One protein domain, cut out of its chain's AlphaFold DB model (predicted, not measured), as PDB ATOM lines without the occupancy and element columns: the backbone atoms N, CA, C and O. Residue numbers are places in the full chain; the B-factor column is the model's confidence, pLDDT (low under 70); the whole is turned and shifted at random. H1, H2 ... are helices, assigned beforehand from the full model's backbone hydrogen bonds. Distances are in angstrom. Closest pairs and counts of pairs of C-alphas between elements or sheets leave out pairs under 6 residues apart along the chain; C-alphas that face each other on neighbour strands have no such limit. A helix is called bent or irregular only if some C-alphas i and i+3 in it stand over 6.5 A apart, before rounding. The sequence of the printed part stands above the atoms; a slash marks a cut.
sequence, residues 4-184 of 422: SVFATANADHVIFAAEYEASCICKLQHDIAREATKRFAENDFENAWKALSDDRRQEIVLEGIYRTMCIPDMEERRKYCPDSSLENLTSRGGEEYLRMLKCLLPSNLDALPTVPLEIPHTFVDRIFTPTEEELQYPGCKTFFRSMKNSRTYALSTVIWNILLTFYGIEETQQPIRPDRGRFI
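AT A GLANCE: This is residues 4 to 184 of the 422 residues of the protein "MYND-type domain-containing protein" of Phanerochaete carnosa (strain HHB-10118-sp) (UniProt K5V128). Two long helices, H2 and H8, run side by side in the same direction along the length of an elongated domain, with H8 in the core and shorter helices set round it. H4 and H5 pack on H8, H7 lies on the side of H8 away from H2, H1 is at one end and H3 at the other, and the last stretch, residues 167 to 184, folds back along the length. The printed part has 181 residues with eight named helices, H1 to H8 in order, and no named strand; its class is all helix. It is compact, with a radius of gyration of the C-alphas of 17.0 A, and spans 51 by 33 by 29 A.

IN THESE COORDINATES: H1 is residues 4 to 9, with C-alpha 4 at (146.646, 158.873, 137.677). H2, residues 12 to 42, is the longest helix by residues and measures 45.3 A. H3 is residues 45 to 50, and H4, residues 54 to 69, measures 22.2 A. H5 is residues 74 to 78. H6, residues 86 to 103, measures 18.5 A; it is irregular, with C-alphas 89 and 92 8.7 A apart, and has a kink of 106 degrees near residue 94. H7 is residues 122 to 128. H8, residues 140 to 166, measures 39.4 A and ends with C-alpha 166 at (135.114, 145.434, 178.576).

HOW THE PARTS SIT: H8 is the hub, touching six other helices. H2 touches it at a shallow tilt of 28 degrees, the same way; their closest C-alphas, Ala 18 and Ser 146, are 5.4 A apart. H4 touches residues 154 to 166 of H8 at a steep tilt of 49 degrees, opposite ways, closest at C-alphas 64 and 162, 4.2 A. H5 touches H8 closest at C-alphas 77 and 150, 5.7 A, and H1 at C-alphas 6 and 140, 5.1 A. H6 and H7 each only just touch H8, with 3 pairs of C-alphas within 8 A; the closest are C-alphas 101 and 159, 6.4 A, and C-alphas 128 and 144, 5.7 A. H6 also touches H4, closest at C-alphas 90 and 58, 6.5 A, and H3, closest at C-alphas 93 and 50, 6.5 A. H2 is apart from H4, H5 and H7. Every O i to N i+4 pair is within hydrogen-bond range in H1, H2, H3, H4, H5, H7 and H8, and 10 of 14 are in H6.

THE WHOLE: The two C-alphas farthest apart, those of Ser 4 and Glu 42, are 52.0 A apart. The printed part has no cut. The links from H6 to H7, 18 residues, and from H7 to H8, 11 residues, are long. The mean pLDDT of the printed part is 93.8, and residues 180 to 184 are under 70.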
ATOM      1  N   SER A   4     146.074 160.224 137.784       84.50
ATOM      2  CA  SER A   4     146.646 158.873 137.677       84.50
ATOM      3  C   SER A   4     146.141 157.916 138.767       84.50
ATOM      4  O   SER A   4     145.974 156.719 138.513       84.50
ATOM      5  N   VAL A   5     145.840 158.439 139.960       87.69
ATOM      6  CA  VAL A   5     145.302 157.664 141.086       87.69
ATOM      7  C   VAL A   5     143.900 157.151 140.752       87.69
ATOM      8  O   VAL A   5     143.635 155.957 140.888       87.69
ATOM      9  N   PHE A   6     143.024 158.012 140.223       91.06
ATOM     10  CA  PHE A   6     141.658 157.626 139.850       91.06
ATOM     11  C   PHE A   6     141.633 156.588 138.724       91.06
ATOM     12  O   PHE A   6     140.925 155.589 138.828       91.06
ATOM     13  N   ALA A   7     142.492 156.735 137.711       88.81
ATOM     14  CA  ALA A   7     142.586 155.758 136.625       88.81
ATOM     15  C   ALA A   7     142.907 154.336 137.131       88.81
ATOM     16  O   ALA A   7     142.347 153.358 136.638       88.81
ATOM     17  N   THR A   8     143.759 154.223 138.156       88.38
ATOM     18  CA  THR A   8     144.072 152.937 138.802       88.38
ATOM     19  C   THR A   8     142.869 152.388 139.576       88.38
ATOM     20  O   THR A   8     142.615 151.185 139.558       88.38
ATOM     21  N   ALA A   9     142.085 153.268 140.205       91.50
ATOM     22  CA  ALA A   9     140.895 152.906 140.973       91.50
ATOM     23  C   ALA A   9     139.765 152.339 140.101       91.50
ATOM     24  O   ALA A   9     138.929 151.584 140.592       91.50
ATOM     25  N   ASN A  10     139.758 152.665 138.805       92.25
ATOM     26  CA  ASN A  10     138.789 152.147 137.841       92.25
ATOM     27  C   ASN A  10     139.074 150.696 137.403       92.25
ATOM     28  O   ASN A  10     138.345 150.132 136.587       92.25
ATOM     29  N   ALA A  11     140.156 150.082 137.890       91.44
ATOM     30  CA  ALA A  11     140.474 148.707 137.549       91.44
ATOM     31  C   ALA A  11     139.472 147.724 138.179       91.44
ATOM     32  O   ALA A  11     139.133 147.807 139.358       91.44
ATOM     33  N   ASP A  12     139.078 146.718 137.399       92.19
ATOM     34  CA  ASP A  12     138.108 145.679 137.766       92.19
ATOM     35  C   ASP A  12     138.303 145.076 139.168       92.19
ATOM     36  O   ASP A  12     137.371 144.957 139.965       92.19
ATOM     37  N   HIS A  13     139.543 144.692 139.466       89.88
ATOM     38  CA  HIS A  13     139.906 144.047 140.719       89.88
ATOM     39  C   HIS A  13     139.848 145.009 141.913       89.88
ATOM     40  O   HIS A  13     139.516 144.561 143.007       89.88
ATOM     41  N   VAL A  14     140.099 146.308 141.702       90.75
ATOM     42  CA  VAL A  14     139.995 147.347 142.740       90.75
ATOM     43  C   VAL A  14     138.528 147.604 143.067       90.75
ATOM     44  O   VAL A  14     138.137 147.584 144.232       90.75
ATOM     45  N   ILE A  15     137.693 147.741 142.034       93.12
ATOM     46  CA  ILE A  15     136.238 147.864 142.167       93.12
ATOM     47  C   ILE A  15     135.665 146.661 142.931       93.12
ATOM     48  O   ILE A  15     134.891 146.825 143.874       93.12
ATOM     49  N   PHE A  16     136.072 145.444 142.556       92.44
ATOM     50  CA  PHE A  16     135.668 144.223 143.250       92.44
ATOM     51  C   PHE A  16     136.162 144.179 144.703       92.44
ATOM     52  O   PHE A  16     135.415 143.762 145.587       92.44
ATOM     53  N   ALA A  17     137.402 144.595 144.967       90.81
ATOM     54  CA  ALA A  17     137.962 144.601 146.312       90.81
ATOM     55  C   ALA A  17     137.239 145.584 147.239       90.81
ATOM     56  O   ALA A  17     136.949 145.220 148.374       90.81
ATOM     57  N   ALA A  18     136.884 146.777 146.750       93.06
ATOM     58  CA  ALA A  18     136.104 147.751 147.512       93.06
ATOM     59  C   ALA A  18     134.728 147.187 147.915       93.06
ATOM     60  O   ALA A  18     134.294 147.355 149.052       93.06
ATOM     61  N   GLU A  19     134.057 146.466 147.011       92.12
ATOM     62  CA  GLU A  19     132.783 145.791 147.306       92.12
ATOM     63  C   GLU A  19     132.937 144.638 148.301       92.12
ATOM     64  O   GLU A  19     132.112 144.460 149.198       92.12
ATOM     65  N   TYR A  20     133.997 143.843 148.151       91.44
ATOM     66  CA  TYR A  20     134.294 142.758 149.080       91.44
ATOM     67  C   TYR A  20     134.578 143.290 150.489       91.44
ATOM     68  O   TYR A  20     134.072 142.750 151.471       91.44
ATOM     69  N   GLU A  21     135.347 144.373 150.590       93.12
ATOM     70  CA  GLU A  21     135.627 145.051 151.850       93.12
ATOM     71  C   GLU A  21     134.349 145.609 152.483       93.12
ATOM     72  O   GLU A  21     134.095 145.331 153.652       93.12
ATOM     73  N   ALA A  22     133.495 146.290 151.709       94.06
ATOM     74  CA  ALA A  22     132.191 146.754 152.184       94.06
ATOM     75  C   ALA A  22     131.352 145.605 152.770       94.06
ATOM     76  O   ALA A  22     130.790 145.741 153.854       94.06
ATOM     77  N   SER A  23     131.319 144.445 152.104       91.88
ATOM     78  CA  SER A  23     130.622 143.255 152.610       91.88
ATOM     79  C   SER A  23     131.190 142.750 153.936       91.88
ATOM     80  O   SER A  23     130.433 142.403 154.841       91.88
ATOM     81  N   CYS A  24     132.518 142.714 154.067       92.50
ATOM     82  CA  CYS A  24     133.176 142.300 155.305       92.50
ATOM     83  C   CYS A  24     132.877 143.276 156.450       92.50
ATOM     84  O   CYS A  24     132.607 142.833 157.563       92.50
ATOM     85  N   ILE A  25     132.857 144.581 156.169       95.06
ATOM     86  CA  ILE A  25     132.475 145.605 157.149       95.06
ATOM     87  C   ILE A  25     131.024 145.412 157.589       95.06
ATOM     88  O   ILE A  25     130.759 145.421 158.783       95.06
ATOM     89  N   CYS A  26     130.095 145.176 156.658       94.81
ATOM     90  CA  CYS A  26     128.689 144.947 157.000       94.81
ATOM     91  C   CYS A  26     128.504 143.724 157.908       94.81
ATOM     92  O   CYS A  26     127.688 143.765 158.824       94.81
ATOM     93  N   LYS A  27     129.269 142.647 157.674       93.12
ATOM     94  CA  LYS A  27     129.275 141.457 158.541       93.12
ATOM     95  C   LYS A  27     129.778 141.794 159.940       93.12
ATOM     96  O   LYS A  27     129.059 141.549 160.897       93.12
ATOM     97  N   LEU A  28     130.934 142.450 160.038       95.38
ATOM     98  CA  LEU A  28     131.476 142.910 161.317       95.38
ATOM     99  C   LEU A  28     130.479 143.808 162.066       95.38
ATOM    100  O   LEU A  28     130.255 143.620 163.251       95.38
ATOM    101  N   GLN A  29     129.856 144.769 161.387       96.88
ATOM    102  CA  GLN A  29     128.879 145.675 161.999       96.88
ATOM    103  C   GLN A  29     127.612 144.956 162.457       96.88
ATOM    104  O   GLN A  29     127.048 145.311 163.485       96.88
ATOM    105  N   HIS A  30     127.184 143.925 161.736       95.31
ATOM    106  CA  HIS A  30     126.080 143.078 162.164       95.31
ATOM    107  C   HIS A  30     126.443 142.246 163.403       95.31
ATOM    108  O   HIS A  30     125.643 142.179 164.333       95.31
ATOM    109  N   ASP A  31     127.657 141.692 163.465       95.69
ATOM    110  CA  ASP A  31     128.155 140.983 164.652       95.69
ATOM    111  C   ASP A  31     128.245 141.933 165.864       95.69
ATOM    112  O   ASP A  31     127.718 141.617 166.933       95.69
ATOM    113  N   ILE A  32     128.790 143.144 165.664       97.44
ATOM    114  CA  ILE A  32     128.793 144.229 166.661       97.44
ATOM    115  C   ILE A  32     127.373 144.511 167.135       97.44
ATOM    116  O   ILE A  32     127.132 144.571 168.336       97.44
ATOM    117  N   ALA A  33     126.431 144.691 166.212       97.12
ATOM    118  CA  ALA A  33     125.076 145.071 166.560       97.12
ATOM    119  C   ALA A  33     124.352 143.996 167.368       97.12
ATOM    120  O   ALA A  33     123.693 144.322 168.356       97.12
ATOM    121  N   ARG A  34     124.498 142.722 166.992       95.69
ATOM    122  CA  ARG A  34     123.893 141.597 167.717       95.69
ATOM    123  C   ARG A  34     124.434 141.481 169.134       95.69
ATOM    124  O   ARG A  34     123.654 141.384 170.076       95.69
ATOM    125  N   GLU A  35     125.750 141.529 169.292       97.06
ATOM    126  CA  GLU A  35     126.354 141.433 170.617       97.06
ATOM    127  C   GLU A  35     126.036 142.681 171.446       97.06
ATOM    128  O   GLU A  35     125.575 142.566 172.575       97.06
ATOM    129  N   ALA A  36     126.199 143.884 170.894       97.25
ATOM    130  CA  ALA A  36     125.943 145.119 171.623       97.25
ATOM    131  C   ALA A  36     124.494 145.200 172.112       97.25
ATOM    132  O   ALA A  36     124.273 145.436 173.295       97.25
ATOM    133  N   THR A  37     123.506 144.973 171.242       96.62
ATOM    134  CA  THR A  37     122.076 145.039 171.608       96.62
ATOM    135  C   THR A  37     121.725 144.053 172.716       96.62
ATOM    136  O   THR A  37     121.080 144.445 173.688       96.62
ATOM    137  N   LYS A  38     122.261 142.829 172.643       95.50
ATOM    138  CA  LYS A  38     122.193 141.844 173.724       95.50
ATOM    139  C   LYS A  38     122.774 142.393 175.033       95.50
ATOM    140  O   LYS A  38     122.122 142.343 176.068       95.50
ATOM    141  N   ARG A  39     123.974 142.979 175.004       96.25
ATOM    142  CA  ARG A  39     124.639 143.546 176.194       96.25
ATOM    143  C   ARG A  39     123.908 144.749 176.793       96.25
ATOM    144  O   ARG A  39     123.854 144.876 178.017       96.25
ATOM    145  N   PHE A  40     123.328 145.611 175.959       95.06
ATOM    146  CA  PHE A  40     122.470 146.706 176.417       95.06
ATOM    147  C   PHE A  40     121.233 146.175 177.151       95.06
ATOM    148  O   PHE A  40     120.868 146.742 178.176       95.06
ATOM    149  N   ALA A  41     120.620 145.097 176.654       92.56
ATOM    150  CA  ALA A  41     119.415 144.519 177.241       92.56
ATOM    151  C   ALA A  41     119.698 143.682 178.504       92.56
ATOM    152  O   ALA A  41     119.088 143.908 179.545       92.56
ATOM    153  N   GLU A  42     120.640 142.739 178.436       91.75
ATOM    154  CA  GLU A  42     120.858 141.727 179.482       91.75
ATOM    155  C   GLU A  42     121.801 142.179 180.605       91.75
ATOM    156  O   GLU A  42     121.785 141.621 181.705       91.75
ATOM    157  N   ASN A  43     122.713 143.116 180.327       92.88
ATOM    158  CA  ASN A  43     123.817 143.449 181.238       92.88
ATOM    159  C   ASN A  43     123.858 144.925 181.636       92.88
ATOM    160  O   ASN A  43     124.835 145.343 182.255       92.88
ATOM    161  N   ASP A  44     122.839 145.704 181.264       93.38
ATOM    162  CA  ASP A  44     122.782 147.150 181.494       93.38
ATOM    163  C   ASP A  44     124.091 147.852 181.080       93.38
ATOM    164  O   ASP A  44     124.643 148.696 181.793       93.38
ATOM    165  N   PHE A  45     124.634 147.431 179.925       96.12
ATOM    166  CA  PHE A  45     125.975 147.804 179.469       96.12
ATOM    167  C   PHE A  45     126.216 149.313 179.510       96.12
ATOM    168  O   PHE A  45     127.289 149.755 179.911       96.12
ATOM    169  N   GLU A  46     125.217 150.110 179.123       96.44
ATOM    170  CA  GLU A  46     125.330 151.565 179.100       96.44
ATOM    171  C   GLU A  46     125.666 152.142 180.476       96.44
ATOM    172  O   GLU A  46     126.603 152.933 180.606       96.44
ATOM    173  N   ASN A  47     124.925 151.736 181.505       95.94
ATOM    174  CA  ASN A  47     125.142 152.231 182.858       95.94
ATOM    175  C   ASN A  47     126.419 151.645 183.453       95.94
ATOM    176  O   ASN A  47     127.180 152.377 184.083       95.94
ATOM    177  N   ALA A  48     126.705 150.365 183.197       97.31
ATOM    178  CA  ALA A  48     127.947 149.733 183.631       97.31
ATOM    179  C   ALA A  48     129.187 150.434 183.041       97.31
ATOM    180  O   ALA A  48     130.163 150.669 183.751       97.31
ATOM    181  N   TRP A  49     129.129 150.836 181.767       98.06
ATOM    182  CA  TRP A  49     130.172 151.618 181.102       98.06
ATOM    183  C   TRP A  49     130.336 153.013 181.712       98.06
ATOM    184  O   TRP A  49     131.457 153.438 182.008       98.06
ATOM    185  N   LYS A  50     129.226 153.725 181.938       97.69
ATOM    186  CA  LYS A  50     129.237 155.069 182.543       97.69
ATOM    187  C   LYS A  50     129.710 155.055 183.997       97.69
ATOM    188  O   LYS A  50     130.334 156.016 184.434       97.69
ATOM    189  N   ALA A  51     129.458 153.967 184.723       97.81
ATOM    190  CA  ALA A  51     129.870 153.791 186.113       97.81
ATOM    191  C   ALA A  51     131.371 153.493 186.291       97.81
ATOM    192  O   ALA A  51     131.864 153.532 187.419       97.81
ATOM    193  N   LEU A  52     132.109 153.196 185.213       98.25
ATOM    194  CA  LEU A  52     133.560 153.029 185.285       98.25
ATOM    195  C   LEU A  52     134.250 154.319 185.743       98.25
ATOM    196  O   LEU A  52     133.868 155.419 185.337       98.25
ATOM    197  N   SER A  53     135.334 154.174 186.508       98.06
ATOM    198  CA  SER A  53     136.279 155.273 186.713       98.06
ATOM    199  C   SER A  53     136.962 155.652 185.397       98.06
ATOM    200  O   SER A  53     137.095 154.824 184.489       98.06
ATOM    201  N   ASP A  54     137.435 156.894 185.304       98.19
ATOM    202  CA  ASP A  54     138.133 157.376 184.109       98.19
ATOM    203  C   ASP A  54     139.377 156.532 183.794       98.19
ATOM    204  O   ASP A  54     139.561 156.142 182.641       98.19
ATOM    205  N   ASP A  55     140.161 156.153 184.810       98.38
ATOM    206  CA  ASP A  55     141.350 155.305 184.647       98.38
ATOM    207  C   ASP A  55     140.999 153.930 184.067       98.38
ATOM    208  O   ASP A  55     141.612 153.479 183.096       98.38
ATOM    209  N   ARG A  56     139.966 153.268 184.611       98.44
ATOM    210  CA  ARG A  56     139.554 151.948 184.120       98.44
ATOM    211  C   ARG A  56     139.000 152.032 182.703       98.44
ATOM    212  O   ARG A  56     139.246 151.143 181.886       98.44
ATOM    213  N   ARG A  57     138.265 153.101 182.390       98.31
ATOM    214  CA  ARG A  57     137.758 153.349 181.038       98.31
ATOM    215  C   ARG A  57     138.910 153.556 180.053       98.31
ATOM    216  O   ARG A  57     138.891 152.959 178.980       98.31
ATOM    217  N   GLN A  58     139.915 154.354 180.416       98.56
ATOM    218  CA  GLN A  58     141.104 154.567 179.589       98.56
ATOM    219  C   GLN A  58     141.866 153.266 179.333       98.56
ATOM    220  O   GLN A  58     142.250 153.016 178.194       98.56
ATOM    221  N   GLU A  59     142.038 152.422 180.352       98.56
ATOM    222  CA  GLU A  59     142.688 151.115 180.219       98.56
ATOM    223  C   GLU A  59     141.969 150.222 179.195       98.56
ATOM    224  O   GLU A  59     142.595 149.711 178.268       98.56
ATOM    225  N   ILE A  60     140.641 150.096 179.308       98.69
ATOM    226  CA  ILE A  60     139.826 149.298 178.379       98.69
ATOM    227  C   ILE A  60     139.916 149.853 176.950       98.69
ATOM    228  O   ILE A  60     140.055 149.086 175.995       98.69
ATOM    229  N   VAL A  61     139.862 151.180 176.790       98.62
ATOM    230  CA  VAL A  61     139.980 151.831 175.477       98.62
ATOM    231  C   VAL A  61     141.364 151.612 174.867       98.62
ATOM    232  O   VAL A  61     141.459 151.267 173.689       98.62
ATOM    233  N   LEU A  62     142.436 151.782 175.645       98.50
ATOM    234  CA  LEU A  62     143.808 151.567 175.188       98.50
ATOM    235  C   LEU A  62     144.037 150.125 174.750       98.50
ATOM    236  O   LEU A  62     144.593 149.909 173.676       98.50
ATOM    237  N   GLU A  63     143.567 149.158 175.531       98.25
ATOM    238  CA  GLU A  63     143.663 147.742 175.187       98.25
ATOM    239  C   GLU A  63     142.848 147.418 173.922       98.25
ATOM    240  O   GLU A  63     143.339 146.741 173.020       98.25
ATOM    241  N   GLY A  64     141.636 147.967 173.779       98.06
ATOM    242  CA  GLY A  64     140.842 147.827 172.553       98.06
ATOM    243  C   GLY A  64     141.541 148.405 171.311       98.06
ATOM    244  O   GLY A  64     141.579 147.764 170.254       98.06
ATOM    245  N   ILE A  65     142.159 149.586 171.432       97.94
ATOM    246  CA  ILE A  65     142.980 150.188 170.369       97.94
ATOM    247  C   ILE A  65     144.195 149.304 170.072       97.94
ATOM    248  O   ILE A  65     144.469 149.032 168.904       97.94
ATOM    249  N   TYR A  66     144.906 148.842 171.101       97.50
ATOM    250  CA  TYR A  66     146.093 147.999 170.971       97.50
ATOM    251  C   TYR A  66     145.787 146.711 170.202       97.50
ATOM    252  O   TYR A  66     146.400 146.474 169.159       97.50
ATOM    253  N   ARG A  67     144.770 145.951 170.628       96.81
ATOM    254  CA  ARG A  67     144.295 144.738 169.934       96.81
ATOM    255  C   ARG A  67     143.993 145.003 168.466       96.81
ATOM    256  O   ARG A  67     144.376 144.228 167.594       96.81
ATOM    257  N   THR A  68     143.361 146.142 168.187       96.44
ATOM    258  CA  THR A  68     143.040 146.554 166.821       96.44
ATOM    259  C   THR A  68     144.302 146.847 166.006       96.44
ATOM    260  O   THR A  68     144.384 146.456 164.847       96.44
ATOM    261  N   MET A  69     145.309 147.503 166.587       95.62
ATOM    262  CA  MET A  69     146.563 147.824 165.892       95.62
ATOM    263  C   MET A  69     147.489 146.615 165.712       95.62
ATOM    264  O   MET A  69     148.349 146.634 164.833       95.62
ATOM    265  N   CYS A  70     147.291 145.540 166.478       94.00
ATOM    266  CA  CYS A  70     147.964 144.260 166.242       94.00
ATOM    267  C   CYS A  70     147.501 143.561 164.952       94.00
ATOM    268  O   CYS A  70     148.182 142.655 164.468       94.00
ATOM    269  N   ILE A  71     146.366 143.965 164.376       91.44
ATOM    270  CA  ILE A  71     145.880 143.426 163.106       91.44
ATOM    271  C   ILE A  71     146.685 144.062 161.958       91.44
ATOM    272  O   ILE A  71     146.831 145.288 161.911       91.44
ATOM    273  N   PRO A  72     147.201 143.263 161.002       88.75
ATOM    274  CA  PRO A  72     147.977 143.788 159.883       88.75
ATOM    275  C   PRO A  72     147.230 144.888 159.130       88.75
ATOM    276  O   PRO A  72     146.061 144.701 158.827       88.75
ATOM    277  N   ASP A  73     147.941 145.956 158.757       87.81
ATOM    278  CA  ASP A  73     147.461 147.123 157.995       87.81
ATOM    279  C   ASP A  73     146.624 148.174 158.750       87.81
ATOM    280  O   ASP A  73     146.377 149.254 158.204       87.81
ATOM    281  N   MET A  74     146.247 147.910 160.003       92.44
ATOM    282  CA  MET A  74     145.310 148.762 160.737       92.44
ATOM    283  C   MET A  74     145.855 150.142 161.097       92.44
ATOM    284  O   MET A  74     145.108 151.118 161.023       92.44
ATOM    285  N   GLU A  75     147.150 150.261 161.396       91.75
ATOM    286  CA  GLU A  75     147.782 151.563 161.656       91.75
ATOM    287  C   GLU A  75     147.691 152.480 160.421       91.75
ATOM    288  O   GLU A  75     147.394 153.671 160.528       91.75
ATOM    289  N   GLU A  76     147.828 151.919 159.211       89.81
ATOM    290  CA  GLU A  76     147.668 152.693 157.977       89.81
ATOM    291  C   GLU A  76     146.226 153.190 157.805       89.81
ATOM    292  O   GLU A  76     146.005 154.299 157.318       89.81
ATOM    293  N   ARG A  77     145.232 152.395 158.206       93.12
ATOM    294  CA  ARG A  77     143.818 152.789 158.132       93.12
ATOM    295  C   ARG A  77     143.467 153.826 159.200       93.12
ATOM    296  O   ARG A  77     142.687 154.748 158.941       93.12
ATOM    297  N   ARG A  78     144.077 153.708 160.383       94.50
ATOM    298  CA  ARG A  78     143.854 154.580 161.541       94.50
ATOM    299  C   ARG A  78     144.229 156.037 161.281       94.50
ATOM    300  O   ARG A  78     143.620 156.916 161.882       94.50
ATOM    301  N   LYS A  79     145.128 156.331 160.333       93.44
ATOM    302  CA  LYS A  79     145.500 157.718 159.974       93.44
ATOM    303  C   LYS A  79     144.313 158.605 159.563       93.44
ATOM    304  O   LYS A  79     144.409 159.825 159.632       93.44
ATOM    305  N   TYR A  80     143.189 158.005 159.162       93.56
ATOM    306  CA  TYR A  80     141.937 158.702 158.836       93.56
ATOM    307  C   TYR A  80     140.875 158.616 159.945       93.56
ATOM    308  O   TYR A  80     139.695 158.869 159.702       93.56
ATOM    309  N   CYS A  81     141.275 158.228 161.154       97.62
ATOM    310  CA  CYS A  81     140.399 157.927 162.282       97.62
ATOM    311  C   CYS A  81     140.741 158.782 163.516       97.62
ATOM    312  O   CYS A  81     141.069 158.208 164.558       97.62
ATOM    313  N   PRO A  82     140.661 160.127 163.447       97.19
ATOM    314  CA  PRO A  82     140.931 160.984 164.611       97.19
ATOM    315  C   PRO A  82     140.019 160.652 165.808       97.19
ATOM    316  O   PRO A  82     140.441 160.735 166.962       97.19
ATOM    317  N   ASP A  83     138.811 160.159 165.523       97.38
ATOM    318  CA  ASP A  83     137.811 159.739 166.512       97.38
ATOM    319  C   ASP A  83     138.224 158.501 167.319       97.38
ATOM    320  O   ASP A  83     137.665 158.240 168.378       97.38
ATOM    321  N   SER A  84     139.203 157.731 166.831       97.75
ATOM    322  CA  SER A  84     139.724 156.529 167.504       97.75
ATOM    323  C   SER A  84     140.836 156.829 168.518       97.75
ATOM    324  O   SER A  84     141.564 155.931 168.947       97.75
ATOM    325  N   SER A  85     141.045 158.102 168.850       98.12
ATOM    326  CA  SER A  85     141.986 158.496 169.896       98.12
ATOM    327  C   SER A  85     141.428 158.177 171.285       98.12
ATOM    328  O   SER A  85     140.214 158.168 171.501       98.12
ATOM    329  N   LEU A  86     142.332 157.932 172.239       98.31
ATOM    330  CA  LEU A  86     141.978 157.725 173.645       98.31
ATOM    331  C   LEU A  86     141.167 158.908 174.189       98.31
ATOM    332  O   LEU A  86     140.119 158.710 174.799       98.31
ATOM    333  N   GLU A  87     141.646 160.129 173.934       98.19
ATOM    334  CA  GLU A  87     140.996 161.371 174.355       98.19
ATOM    335  C   GLU A  87     139.554 161.447 173.846       98.19
ATOM    336  O   GLU A  87     138.641 161.659 174.639       98.19
ATOM    337  N   ASN A  88     139.325 161.196 172.551       98.12
ATOM    338  CA  ASN A  88     137.981 161.251 171.984       98.12
ATOM    339  C   ASN A  88     137.060 160.175 172.577       98.12
ATOM    340  O   ASN A  88     135.990 160.500 173.083       98.12
ATOM    341  N   LEU A  89     137.489 158.909 172.579       98.38
ATOM    342  CA  LEU A  89     136.663 157.773 173.014       98.38
ATOM    343  C   LEU A  89     136.308 157.806 174.508       98.38
ATOM    344  O   LEU A  89     135.263 157.290 174.905       98.38
ATOM    345  N   THR A  90     137.159 158.417 175.336       98.12
ATOM    346  CA  THR A  90     136.911 158.598 176.778       98.12
ATOM    347  C   THR A  90     136.278 159.942 177.124       98.12
ATOM    348  O   THR A  90     135.890 160.150 178.277       98.12
ATOM    349  N   SER A  91     136.126 160.839 176.146       97.69
ATOM    350  CA  SER A  91     135.571 162.170 176.368       97.69
ATOM    351  C   SER A  91     134.151 162.107 176.932       97.69
ATOM    352  O   SER A  91     133.399 161.153 176.703       97.69
ATOM    353  N   ARG A  92     133.783 163.143 177.698       97.44
ATOM    354  CA  ARG A  92     132.446 163.291 178.304       97.44
ATOM    355  C   ARG A  92     132.016 162.057 179.110       97.44
ATOM    356  O   ARG A  92     130.870 161.640 179.027       97.44
ATOM    357  N   GLY A  93     132.940 161.443 179.849       96.75
ATOM    358  CA  GLY A  93     132.637 160.242 180.630       96.75
ATOM    359  C   GLY A  93     132.423 158.982 179.780       96.75
ATOM    360  O   GLY A  93     131.730 158.068 180.211       96.75
ATOM    361  N   GLY A  94     132.989 158.921 178.570       97.50
ATOM    362  CA  GLY A  94     132.849 157.775 177.665       97.50
ATOM    363  C   GLY A  94     131.596 157.782 176.790       97.50
ATOM    364  O   GLY A  94     131.328 156.779 176.125       97.50
ATOM    365  N   GLU A  95     130.833 158.878 176.773       98.00
ATOM    366  CA  GLU A  95     129.640 159.024 175.924       98.00
ATOM    367  C   GLU A  95     129.974 158.939 174.431       98.00
ATOM    368  O   GLU A  95     129.175 158.450 173.636       98.00
ATOM    369  N   GLU A  96     131.170 159.368 174.035       98.00
ATOM    370  CA  GLU A  96     131.571 159.358 172.629       98.00
ATOM    371  C   GLU A  96     131.742 157.934 172.079       98.00
ATOM    372  O   GLU A  96     131.287 157.637 170.973       98.00
ATOM    373  N   TYR A  97     132.292 157.015 172.877       98.56
ATOM    374  CA  TYR A  97     132.312 155.593 172.535       98.56
ATOM    375  C   TYR A  97     130.889 155.026 172.379       98.56
ATOM    376  O   TYR A  97     130.600 154.357 171.385       98.56
ATOM    377  N   LEU A  98     129.975 155.332 173.311       98.31
ATOM    378  CA  LEU A  98     128.583 154.872 173.237       98.31
ATOM    379  C   LEU A  98     127.862 155.427 172.005       98.31
ATOM    380  O   LEU A  98     127.124 154.696 171.344       98.31
ATOM    381  N   ARG A  99     128.097 156.699 171.668       97.75
ATOM    382  CA  ARG A  99     127.573 157.335 170.456       97.75
ATOM    383  C   ARG A  99     128.039 156.589 169.209       97.75
ATOM    384  O   ARG A  99     127.217 156.242 168.367       97.75
ATOM    385  N   MET A 100     129.340 156.316 169.106       98.31
ATOM    386  CA  MET A 100     129.922 155.585 167.980       98.31
ATOM    387  C   MET A 100     129.389 154.153 167.884       98.31
ATOM    388  O   MET A 100     129.039 153.719 166.790       98.31
ATOM    389  N   LEU A 101     129.265 153.443 169.010       98.25
ATOM    390  CA  LEU A 101     128.677 152.104 169.054       98.25
ATOM    391  C   LEU A 101     127.222 152.113 168.568       98.25
ATOM    392  O   LEU A 101     126.855 151.291 167.733       98.25
ATOM    393  N   LYS A 102     126.413 153.078 169.024       96.88
ATOM    394  CA  LYS A 102     125.013 153.240 168.600       96.88
ATOM    395  C   LYS A 102     124.885 153.559 167.103       96.88
ATOM    396  O   LYS A 102     123.941 153.091 166.478       96.88
ATOM    397  N   CYS A 103     125.844 154.271 166.499       97.00
ATOM    398  CA  CYS A 103     125.881 154.487 165.043       97.00
ATOM    399  C   CYS A 103     126.074 153.194 164.229       97.00
ATOM    400  O   CYS A 103     125.750 153.175 163.044       97.00
ATOM    401  N   LEU A 104     126.604 152.126 164.836       97.31
ATOM    402  CA  LEU A 104     126.814 150.831 164.182       97.31
ATOM    403  C   LEU A 104     125.624 149.873 164.344       97.31
ATOM    404  O   LEU A 104     125.698 148.736 163.882       97.31
ATOM    405  N   LEU A 105     124.534 150.310 164.983       96.00
ATOM    406  CA  LEU A 105     123.335 149.499 165.176       96.00
ATOM    407  C   LEU A 105     122.339 149.766 164.036       96.00
ATOM    408  O   LEU A 105     121.817 150.879 163.934       96.00
ATOM    409  N   PRO A 106     122.051 148.782 163.164       93.50
ATOM    410  CA  PRO A 106     121.024 148.936 162.149       93.50
ATOM    411  C   PRO A 106     119.632 148.918 162.792       93.50
ATOM    412  O   PRO A 106     119.416 148.320 163.842       93.50
ATOM    413  N   SER A 107     118.645 149.499 162.110       88.69
ATOM    414  CA  SER A 107     117.242 149.483 162.557       88.69
ATOM    415  C   SER A 107     116.595 148.087 162.535       88.69
ATOM    416  O   SER A 107     115.507 147.908 163.083       88.69
ATOM    417  N   ASN A 108     117.242 147.116 161.885       88.06
ATOM    418  CA  ASN A 108     116.819 145.725 161.789       88.06
ATOM    419  C   ASN A 108     118.037 144.808 161.993       88.06
ATOM    420  O   ASN A 108     118.979 144.858 161.200       88.06
ATOM    421  N   LEU A 109     118.010 143.985 163.045       91.19
ATOM    422  CA  LEU A 109     119.078 143.035 163.364       91.19
ATOM    423  C   LEU A 109     118.991 141.723 162.587       91.19
ATOM    424  O   LEU A 109     119.978 141.004 162.552       91.19
ATOM    425  N   ASP A 110     117.862 141.409 161.955       88.00
ATOM    426  CA  ASP A 110     117.684 140.161 161.201       88.00
ATOM    427  C   ASP A 110     118.263 140.277 159.782       88.00
ATOM    428  O   ASP A 110     118.587 139.284 159.126       88.00
ATOM    429  N   ALA A 111     118.418 141.512 159.299       88.06
ATOM    430  CA  ALA A 111     118.989 141.810 158.000       88.06
ATOM    431  C   ALA A 111     120.457 142.227 158.131       88.06
ATOM    432  O   ALA A 111     120.815 143.170 158.836       88.06
ATOM    433  N   LEU A 112     121.324 141.556 157.374       90.00
ATOM    434  CA  LEU A 112     122.690 142.021 157.175       90.00
ATOM    435  C   LEU A 112     122.656 143.369 156.425       90.00
ATOM    436  O   LEU A 112     122.051 143.426 155.346       90.00
ATOM    437  N   PRO A 113     123.330 144.429 156.918       91.88
ATOM    438  CA  PRO A 113     123.445 145.678 156.178       91.88
ATOM    439  C   PRO A 113     124.012 145.436 154.776       91.88
ATOM    440  O   PRO A 113     124.948 144.659 154.585       91.88
ATOM    441  N   THR A 114     123.445 146.089 153.763       90.06
ATOM    442  CA  THR A 114     123.966 146.001 152.386       90.06
ATOM    443  C   THR A 114     125.042 147.036 152.088       90.06
ATOM    444  O   THR A 114     125.742 146.926 151.082       90.06
ATOM    445  N   VAL A 115     125.133 148.062 152.930       92.69
ATOM    446  CA  VAL A 115     126.105 149.150 152.855       92.69
ATOM    447  C   VAL A 115     126.661 149.356 154.265       92.69
ATOM    448  O   VAL A 115     125.878 149.298 155.216       92.69
ATOM    449  N   PRO A 116     127.977 149.590 154.414       96.38
ATOM    450  CA  PRO A 116     128.562 149.912 155.707       96.38
ATOM    451  C   PRO A 116     127.881 151.113 156.365       96.38
ATOM    452  O   PRO A 116     127.672 152.141 155.721       96.38
ATOM    453  N   LEU A 117     127.588 150.997 157.655       96.38
ATOM    454  CA  LEU A 117     127.132 152.106 158.485       96.38
ATOM    455  C   LEU A 117     128.323 153.038 158.741       96.38
ATOM    456  O   LEU A 117     129.338 152.618 159.300       96.38
ATOM    457  N   GLU A 118     128.237 154.282 158.274       96.94
ATOM    458  CA  GLU A 118     129.308 155.272 158.427       96.94
ATOM    459  C   GLU A 118     129.207 155.969 159.797       96.94
ATOM    460  O   GLU A 118     128.124 156.364 160.228       96.94
ATOM    461  N   ILE A 119     130.349 156.156 160.472       97.38
ATOM    462  CA  ILE A 119     130.432 157.001 161.671       97.38
ATOM    463  C   ILE A 119     130.784 158.423 161.215       97.38
ATOM    464  O   ILE A 119     131.913 158.634 160.741       97.38
ATOM    465  N   PRO A 120     129.858 159.388 161.359       96.75
ATOM    466  CA  PRO A 120     130.028 160.723 160.803       96.75
ATOM    467  C   PRO A 120     131.190 161.452 161.477       96.75
ATOM    468  O   PRO A 120     131.354 161.384 162.698       96.75
ATOM    469  N   HIS A 121     131.975 162.170 160.678       96.81
ATOM    470  CA  HIS A 121     133.013 163.077 161.150       96.81
ATOM    471  C   HIS A 121     133.227 164.216 160.152       96.81
ATOM    472  O   HIS A 121     133.835 164.042 159.094       96.81
ATOM    473  N   THR A 122     132.812 165.423 160.541       95.81
ATOM    474  CA  THR A 122     132.704 166.607 159.674       95.81
ATOM    475  C   THR A 122     133.927 166.856 158.790       95.81
ATOM    476  O   THR A 122     133.798 167.108 157.593       95.81
ATOM    477  N   PHE A 123     135.135 166.795 159.359       96.31
ATOM    478  CA  PHE A 123     136.357 167.085 158.606       96.31
ATOM    479  C   PHE A 123     136.746 165.948 157.658       96.31
ATOM    480  O   PHE A 123     137.168 166.201 156.531       96.31
ATOM    481  N   VAL A 124     136.583 164.697 158.089       96.25
ATOM    482  CA  VAL A 124     136.968 163.538 157.270       96.25
ATOM    483  C   VAL A 124     135.958 163.331 156.149       96.25
ATOM    484  O   VAL A 124     136.360 163.108 155.011       96.25
ATOM    485  N   ASP A 125     134.671 163.512 156.430       96.31
ATOM    486  CA  ASP A 125     133.606 163.402 155.434       96.31
ATOM    487  C   ASP A 125     133.778 164.448 154.333       96.31
ATOM    488  O   ASP A 125     133.615 164.139 153.153       96.31
ATOM    489  N   ARG A 126     134.218 165.663 154.688       96.12
ATOM    490  CA  ARG A 126     134.577 166.695 153.707       96.12
ATOM    491  C   ARG A 126     135.741 166.268 152.813       96.12
ATOM    492  O   ARG A 126     135.702 166.539 151.620       96.12
ATOM    493  N   ILE A 127     136.765 165.615 153.365       95.44
ATOM    494  CA  ILE A 127     137.905 165.106 152.581       95.44
ATOM    495  C   ILE A 127     137.476 163.931 151.700       95.44
ATOM    496  O   ILE A 127     138.005 163.766 150.607       95.44
ATOM    497  N   PHE A 128     136.544 163.101 152.170       95.44
ATOM    498  CA  PHE A 128     136.115 161.879 151.486       95.44
ATOM    499  C   PHE A 128     134.938 162.088 150.529       95.44
ATOM    500  O   PHE A 128     134.479 161.131 149.901       95.44
ATOM    501  N   THR A 129     134.454 163.322 150.407       95.38
ATOM    502  CA  THR A 129     133.412 163.690 149.454       95.38
ATOM    503  C   THR A 129     134.071 164.245 148.191       95.38
ATOM    504  O   THR A 129     134.699 165.301 148.266       95.38
ATOM    505  N   PRO A 130     133.954 163.560 147.038       95.69
ATOM    506  CA  PRO A 130     134.508 164.063 145.785       95.69
ATOM    507  C   PRO A 130     133.827 165.366 145.367       95.69
ATOM    508  O   PRO A 130     132.618 165.532 145.549       95.69
ATOM    509  N   THR A 131     134.584 166.264 144.741       96.50
ATOM    510  CA  THR A 131     133.997 167.434 144.072       96.50
ATOM    511  C   THR A 131     133.282 167.038 142.772       96.50
ATOM    512  O   THR A 131     133.540 165.973 142.207       96.50
ATOM    513  N   GLU A 132     132.403 167.902 142.253       97.00
ATOM    514  CA  GLU A 132     131.736 167.674 140.958       97.00
ATOM    515  C   GLU A 132     132.732 167.511 139.800       97.00
ATOM    516  O   GLU A 132     132.518 166.688 138.912       97.00
ATOM    517  N   GLU A 133     133.850 168.245 139.832       96.38
ATOM    518  CA  GLU A 133     134.937 168.100 138.859       96.38
ATOM    519  C   GLU A 133     135.627 166.736 139.002       96.38
ATOM    520  O   GLU A 133     135.883 166.053 138.012       96.38
ATOM    521  N   GLU A 134     135.900 166.295 140.234       95.94
ATOM    522  CA  GLU A 134     136.541 165.002 140.476       95.94
ATOM    523  C   GLU A 134     135.660 163.824 140.045       95.94
ATOM    524  O   GLU A 134     136.177 162.816 139.557       95.94
ATOM    525  N   LEU A 135     134.337 163.944 140.181       96.06
ATOM    526  CA  LEU A 135     133.376 162.926 139.746       96.06
ATOM    527  C   LEU A 135     133.414 162.649 138.235       96.06
ATOM    528  O   LEU A 135     132.899 161.617 137.804       96.06
ATOM    529  N   GLN A 136     134.040 163.518 137.435       95.19
ATOM    530  CA  GLN A 136     134.223 163.307 135.998       95.19
ATOM    531  C   GLN A 136     135.322 162.279 135.676       95.19
ATOM    532  O   GLN A 136     135.370 161.767 134.557       95.19
ATOM    533  N   TYR A 137     136.211 161.956 136.625       95.06
ATOM    534  CA  TYR A 137     137.301 161.006 136.391       95.06
ATOM    535  C   TYR A 137     136.861 159.557 136.658       95.06
ATOM    536  O   TYR A 137     136.391 159.253 137.761       95.06
ATOM    537  N   PRO A 138     137.080 158.621 135.709       93.88
ATOM    538  CA  PRO A 138     136.811 157.204 135.934       93.88
ATOM    539  C   PRO A 138     137.561 156.677 137.159       93.88
ATOM    540  O   PRO A 138     138.760 156.920 137.300       93.88
ATOM    541  N   GLY A 139     136.865 155.942 138.029       93.12
ATOM    542  CA  GLY A 139     137.427 155.374 139.257       93.12
ATOM    543  C   GLY A 139     137.395 156.307 140.471       93.12
ATOM    544  O   GLY A 139     137.710 155.865 141.576       93.12
ATOM    545  N   CYS A 140     136.996 157.574 140.309       95.31
ATOM    546  CA  CYS A 140     136.884 158.525 141.415       95.31
ATOM    547  C   CYS A 140     135.949 158.008 142.522       95.31
ATOM    548  O   CYS A 140     136.345 157.936 143.688       95.31
ATOM    549  N   LYS A 141     134.743 157.536 142.170       95.25
ATOM    550  CA  LYS A 141     133.784 157.012 143.158       95.25
ATOM    551  C   LYS A 141     134.355 155.802 143.892       95.25
ATOM    552  O   LYS A 141     134.214 155.690 145.107       95.25
ATOM    553  N   THR A 142     135.038 154.910 143.179       94.44
ATOM    554  CA  THR A 142     135.679 153.725 143.760       94.44
ATOM    555  C   THR A 142     136.825 154.084 144.696       94.44
ATOM    556  O   THR A 142     136.948 153.462 145.753       94.44
ATOM    557  N   PHE A 143     137.621 155.097 144.355       94.88
ATOM    558  CA  PHE A 143     138.683 155.608 145.216       94.88
ATOM    559  C   PHE A 143     138.112 156.122 146.544       94.88
ATOM    560  O   PHE A 143     138.479 155.623 147.607       94.88
ATOM    561  N   PHE A 144     137.153 157.050 146.491       95.31
ATOM    562  CA  PHE A 144     136.554 157.626 147.698       95.31
ATOM    563  C   PHE A 144     135.766 156.596 148.516       95.31
ATOM    564  O   PHE A 144     135.863 156.585 149.743       95.31
ATOM    565  N   ARG A 145     135.071 155.657 147.861       95.19
ATOM    566  CA  ARG A 145     134.445 154.506 148.532       95.19
ATOM    567  C   ARG A 145     135.474 153.645 149.265       95.19
ATOM    568  O   ARG A 145     135.233 153.271 150.403       95.19
ATOM    569  N   SER A 146     136.623 153.358 148.653       94.06
ATOM    570  CA  SER A 146     137.701 152.595 149.307       94.06
ATOM    571  C   SER A 146     138.246 153.325 150.539       94.06
ATOM    572  O   SER A 146     138.496 152.703 151.566       94.06
ATOM    573  N   MET A 147     138.385 154.651 150.470       94.69
ATOM    574  CA  MET A 147     138.822 155.475 151.605       94.69
ATOM    575  C   MET A 147     137.809 155.441 152.757       94.69
ATOM    576  O   MET A 147     138.188 155.204 153.907       94.69
ATOM    577  N   LYS A 148     136.518 155.602 152.438       96.38
ATOM    578  CA  LYS A 148     135.412 155.468 153.394       96.38
ATOM    579  C   LYS A 148     135.394 154.084 154.032       96.38
ATOM    580  O   LYS A 148     135.460 153.989 155.250       96.38
ATOM    581  N   ASN A 149     135.422 153.020 153.230       95.62
ATOM    582  CA  ASN A 149     135.473 151.642 153.720       95.62
ATOM    583  C   ASN A 149     136.677 151.405 154.633       95.62
ATOM    584  O   ASN A 149     136.531 150.824 155.704       95.62
ATOM    585  N   SER A 150     137.857 151.899 154.252       94.94
ATOM    586  CA  SER A 150     139.066 151.771 155.060       94.94
ATOM    587  C   SER A 150     138.892 152.373 156.455       94.94
ATOM    588  O   SER A 150     139.235 151.729 157.448       94.94
ATOM    589  N   ARG A 151     138.334 153.586 156.532       96.69
ATOM    590  CA  ARG A 151     138.009 154.253 157.797       96.69
ATOM    591  C   ARG A 151     136.930 153.499 158.570       96.69
ATOM    592  O   ARG A 151     137.117 153.226 159.751       96.69
ATOM    593  N   THR A 152     135.822 153.151 157.922       97.44
ATOM    594  CA  THR A 152     134.692 152.477 158.571       97.44
ATOM    595  C   THR A 152     135.107 151.125 159.139       97.44
ATOM    596  O   THR A 152     134.724 150.800 160.261       97.44
ATOM    597  N   TYR A 153     135.943 150.366 158.425       96.75
ATOM    598  CA  TYR A 153     136.518 149.126 158.937       96.75
ATOM    599  C   TYR A 153     137.365 149.377 160.184       96.75
ATOM    600  O   TYR A 153     137.176 148.698 161.193       96.75
ATOM    601  N   ALA A 154     138.249 150.379 160.143       97.12
ATOM    602  CA  ALA A 154     139.117 150.678 161.271       97.12
ATOM    603  C   ALA A 154     138.333 151.068 162.524       97.12
ATOM    604  O   ALA A 154     138.558 150.497 163.588       97.12
ATOM    605  N   LEU A 155     137.368 151.977 162.384       98.19
ATOM    606  CA  LEU A 155     136.522 152.384 163.499       98.19
ATOM    607  C   LEU A 155     135.658 151.237 164.022       98.19
ATOM    608  O   LEU A 155     135.625 151.024 165.227       98.19
ATOM    609  N   SER A 156     135.008 150.469 163.141       98.12
ATOM    610  CA  SER A 156     134.173 149.333 163.565       98.12
ATOM    611  C   SER A 156     134.997 148.309 164.350       98.12
ATOM    612  O   SER A 156     134.553 147.820 165.381       98.12
ATOM    613  N   THR A 157     136.229 148.045 163.912       97.75
ATOM    614  CA  THR A 157     137.154 147.122 164.588       97.75
ATOM    615  C   THR A 157     137.595 147.652 165.957       97.75
ATOM    616  O   THR A 157     137.602 146.891 166.921       97.75
ATOM    617  N   VAL A 158     137.900 148.953 166.072       98.31
ATOM    618  CA  VAL A 158     138.227 149.586 167.365       98.31
ATOM    619  C   VAL A 158     137.045 149.487 168.326       98.31
ATOM    620  O   VAL A 158     137.215 149.036 169.454       98.31
ATOM    621  N   ILE A 159     135.847 149.863 167.876       98.50
ATOM    622  CA  ILE A 159     134.632 149.815 168.696       98.50
ATOM    623  C   ILE A 159     134.333 148.382 169.153       98.50
ATOM    624  O   ILE A 159     134.044 148.167 170.329       98.50
ATOM    625  N   TRP A 160     134.482 147.398 168.263       98.12
ATOM    626  CA  TRP A 160     134.325 145.987 168.605       98.12
ATOM    627  C   TRP A 160     135.308 145.525 169.678       98.12
ATOM    628  O   TRP A 160     134.895 144.967 170.690       98.12
ATOM    629  N   ASN A 161     136.604 145.799 169.506       98.19
ATOM    630  CA  ASN A 161     137.610 145.360 170.470       98.19
ATOM    631  C   ASN A 161     137.462 146.046 171.830       98.19
ATOM    632  O   ASN A 161     137.751 145.419 172.840       98.19
ATOM    633  N   ILE A 162     136.978 147.291 171.891       98.62
ATOM    634  CA  ILE A 162     136.650 147.941 173.171       98.62
ATOM    635  C   ILE A 162     135.503 147.202 173.868       98.62
ATOM    636  O   ILE A 162     135.607 146.914 175.062       98.62
ATOM    637  N   LEU A 163     134.443 146.846 173.129       98.50
ATOM    638  CA  LEU A 163     133.328 146.064 173.666       98.50
ATOM    639  C   LEU A 163     133.810 144.707 174.198       98.50
ATOM    640  O   LEU A 163     133.505 144.350 175.334       98.50
ATOM    641  N   LEU A 164     134.608 143.977 173.416       97.75
ATOM    642  CA  LEU A 164     135.153 142.684 173.833       97.75
ATOM    643  C   LEU A 164     136.059 142.806 175.064       97.75
ATOM    644  O   LEU A 164     135.916 142.027 176.006       97.75
ATOM    645  N   THR A 165     136.949 143.801 175.098       98.06
ATOM    646  CA  THR A 165     137.840 144.053 176.240       98.06
ATOM    647  C   THR A 165     137.059 144.371 177.510       98.06
ATOM    648  O   THR A 165     137.416 143.868 178.575       98.06
ATOM    649  N   PHE A 166     135.976 145.152 177.423       98.31
ATOM    650  CA  PHE A 166     135.114 145.434 178.576       98.31
ATOM    651  C   PHE A 166     134.589 144.144 179.224       98.31
ATOM    652  O   PHE A 166     134.569 144.032 180.449       98.31
ATOM    653  N   TYR A 167     134.230 143.152 178.406       97.75
ATOM    654  CA  TYR A 167     133.743 141.848 178.862       97.75
ATOM    655  C   TYR A 167     134.846 140.805 179.096       97.75
ATOM    656  O   TYR A 167     134.535 139.660 179.422       97.75
ATOM    657  N   GLY A 168     136.124 141.167 178.934       97.31
ATOM    658  CA  GLY A 168     137.241 140.226 179.054       97.31
ATOM    659  C   GLY A 168     137.213 139.108 178.007       97.31
ATOM    660  O   GLY A 168     137.718 138.017 178.260       97.31
ATOM    661  N   ILE A 169     136.598 139.354 176.848       97.12
ATOM    662  CA  ILE A 169     136.506 138.396 175.747       97.12
ATOM    663  C   ILE A 169     137.715 138.587 174.834       97.12
ATOM    664  O   ILE A 169     138.088 139.709 174.484       97.12
ATOM    665  N   GLU A 170     138.330 137.478 174.436       94.06
ATOM    666  CA  GLU A 170     139.362 137.452 173.405       94.06
ATOM    667  C   GLU A 170     138.785 136.846 172.130       94.06
ATOM    668  O   GLU A 170     138.230 135.748 172.139       94.06
ATOM    669  N   GLU A 171     138.938 137.556 171.016       92.75
ATOM    670  CA  GLU A 171     138.573 137.057 169.700       92.75
ATOM    671  C   GLU A 171     139.743 137.240 168.738       92.75
ATOM    672  O   GLU A 171     140.335 138.314 168.629       92.75
ATOM    673  N   THR A 172     140.074 136.182 168.000       86.00
ATOM    674  CA  THR A 172     141.025 136.291 166.893       86.00
ATOM    675  C   THR A 172     140.305 136.853 165.676       86.00
ATOM    676  O   THR A 172     139.696 136.113 164.899       86.00
ATOM    677  N   GLN A 173     140.380 138.170 165.497       85.25
ATOM    678  CA  GLN A 173     139.826 138.811 164.314       85.25
ATOM    679  C   GLN A 173     140.627 138.443 163.065       85.25
ATOM    680  O   GLN A 173     141.859 138.492 163.045       85.25
ATOM    681  N   GLN A 174     139.915 138.094 161.994       83.25
ATOM    682  CA  GLN A 174     140.554 137.824 160.714       83.25
ATOM    683  C   GLN A 174     140.783 139.135 159.955       83.25
ATOM    684  O   GLN A 174     139.814 139.843 159.667       83.25
ATOM    685  N   PRO A 175     142.033 139.459 159.586       85.69
ATOM    686  CA  PRO A 175     142.304 140.652 158.798       85.69
ATOM    687  C   PRO A 175     141.625 140.569 157.428       85.69
ATOM    688  O   PRO A 175     141.718 139.555 156.727       85.69
ATOM    689  N   ILE A 176     140.992 141.663 156.994       83.94
ATOM    690  CA  ILE A 176     140.551 141.789 155.602       83.94
ATOM    691  C   ILE A 176     141.788 141.926 154.724       83.94
ATOM    692  O   ILE A 176     142.576 142.861 154.854       83.94
ATOM    693  N   ARG A 177     141.948 141.005 153.773       81.50
ATOM    694  CA  ARG A 177     143.094 141.027 152.866       81.50
ATOM    695  C   ARG A 177     143.059 142.275 151.978       81.50
ATOM    696  O   ARG A 177     142.164 142.361 151.134       81.50
ATOM    697  N   PRO A 178     144.056 143.175 152.049       74.44
ATOM    698  CA  PRO A 178     144.076 144.343 151.191       74.44
ATOM    699  C   PRO A 178     144.319 143.931 149.736       74.44
ATOM    700  O   PRO A 178     144.942 142.893 149.423       74.44
ATOM    701  N   ASP A 179     143.806 144.746 148.820       76.19
ATOM    702  CA  ASP A 179     143.953 144.512 147.390       76.19
ATOM    703  C   ASP A 179     145.422 144.603 146.923       76.19
ATOM    704  O   ASP A 179     146.292 145.128 147.612       76.19
ATOM    705  N   ARG A 180     145.744 144.004 145.762       63.78
ATOM    706  CA  ARG A 180     147.091 144.055 145.163       63.78
ATOM    707  C   ARG A 180     147.474 145.491 144.796       63.78
ATOM    708  O   ARG A 180     148.670 145.759 144.783       63.78
ATOM    709  N   GLY A 181     146.497 146.354 144.523       57.62
ATOM    710  CA  GLY A 181     146.703 147.680 143.962       57.62
ATOM    711  C   GLY A 181     146.432 148.840 144.911       57.62
ATOM    712  O   GLY A 181     145.966 149.865 144.422       57.62
ATOM    713  N   ARG A 182     146.704 148.731 146.229       60.31
ATOM    714  CA  ARG A 182     146.712 149.941 147.080       60.31
ATOM    715  C   ARG A 182     147.531 151.015 146.371       60.31
ATOM    716  O   ARG A 182     148.593 150.709 145.827       60.31
ATOM    717  N   PHE A 183     146.989 152.231 146.345       63.25
ATOM    718  CA  PHE A 183     147.556 153.402 145.686       63.25
ATOM    719  C   PHE A 183     148.875 153.781 146.363       63.25
ATOM    720  O   PHE A 183     148.944 154.748 147.117       63.25
ATOM    721  N   ILE A 184     149.926 152.992 146.147       64.19
ATOM    722  CA  ILE A 184     151.268 153.357 146.565       64.19
ATOM    723  C   ILE A 184     151.614 154.539 145.677       64.19
ATOM    724  O   ILE A 184     151.894 154.391 144.486       64.19
TER     725      ILE A 184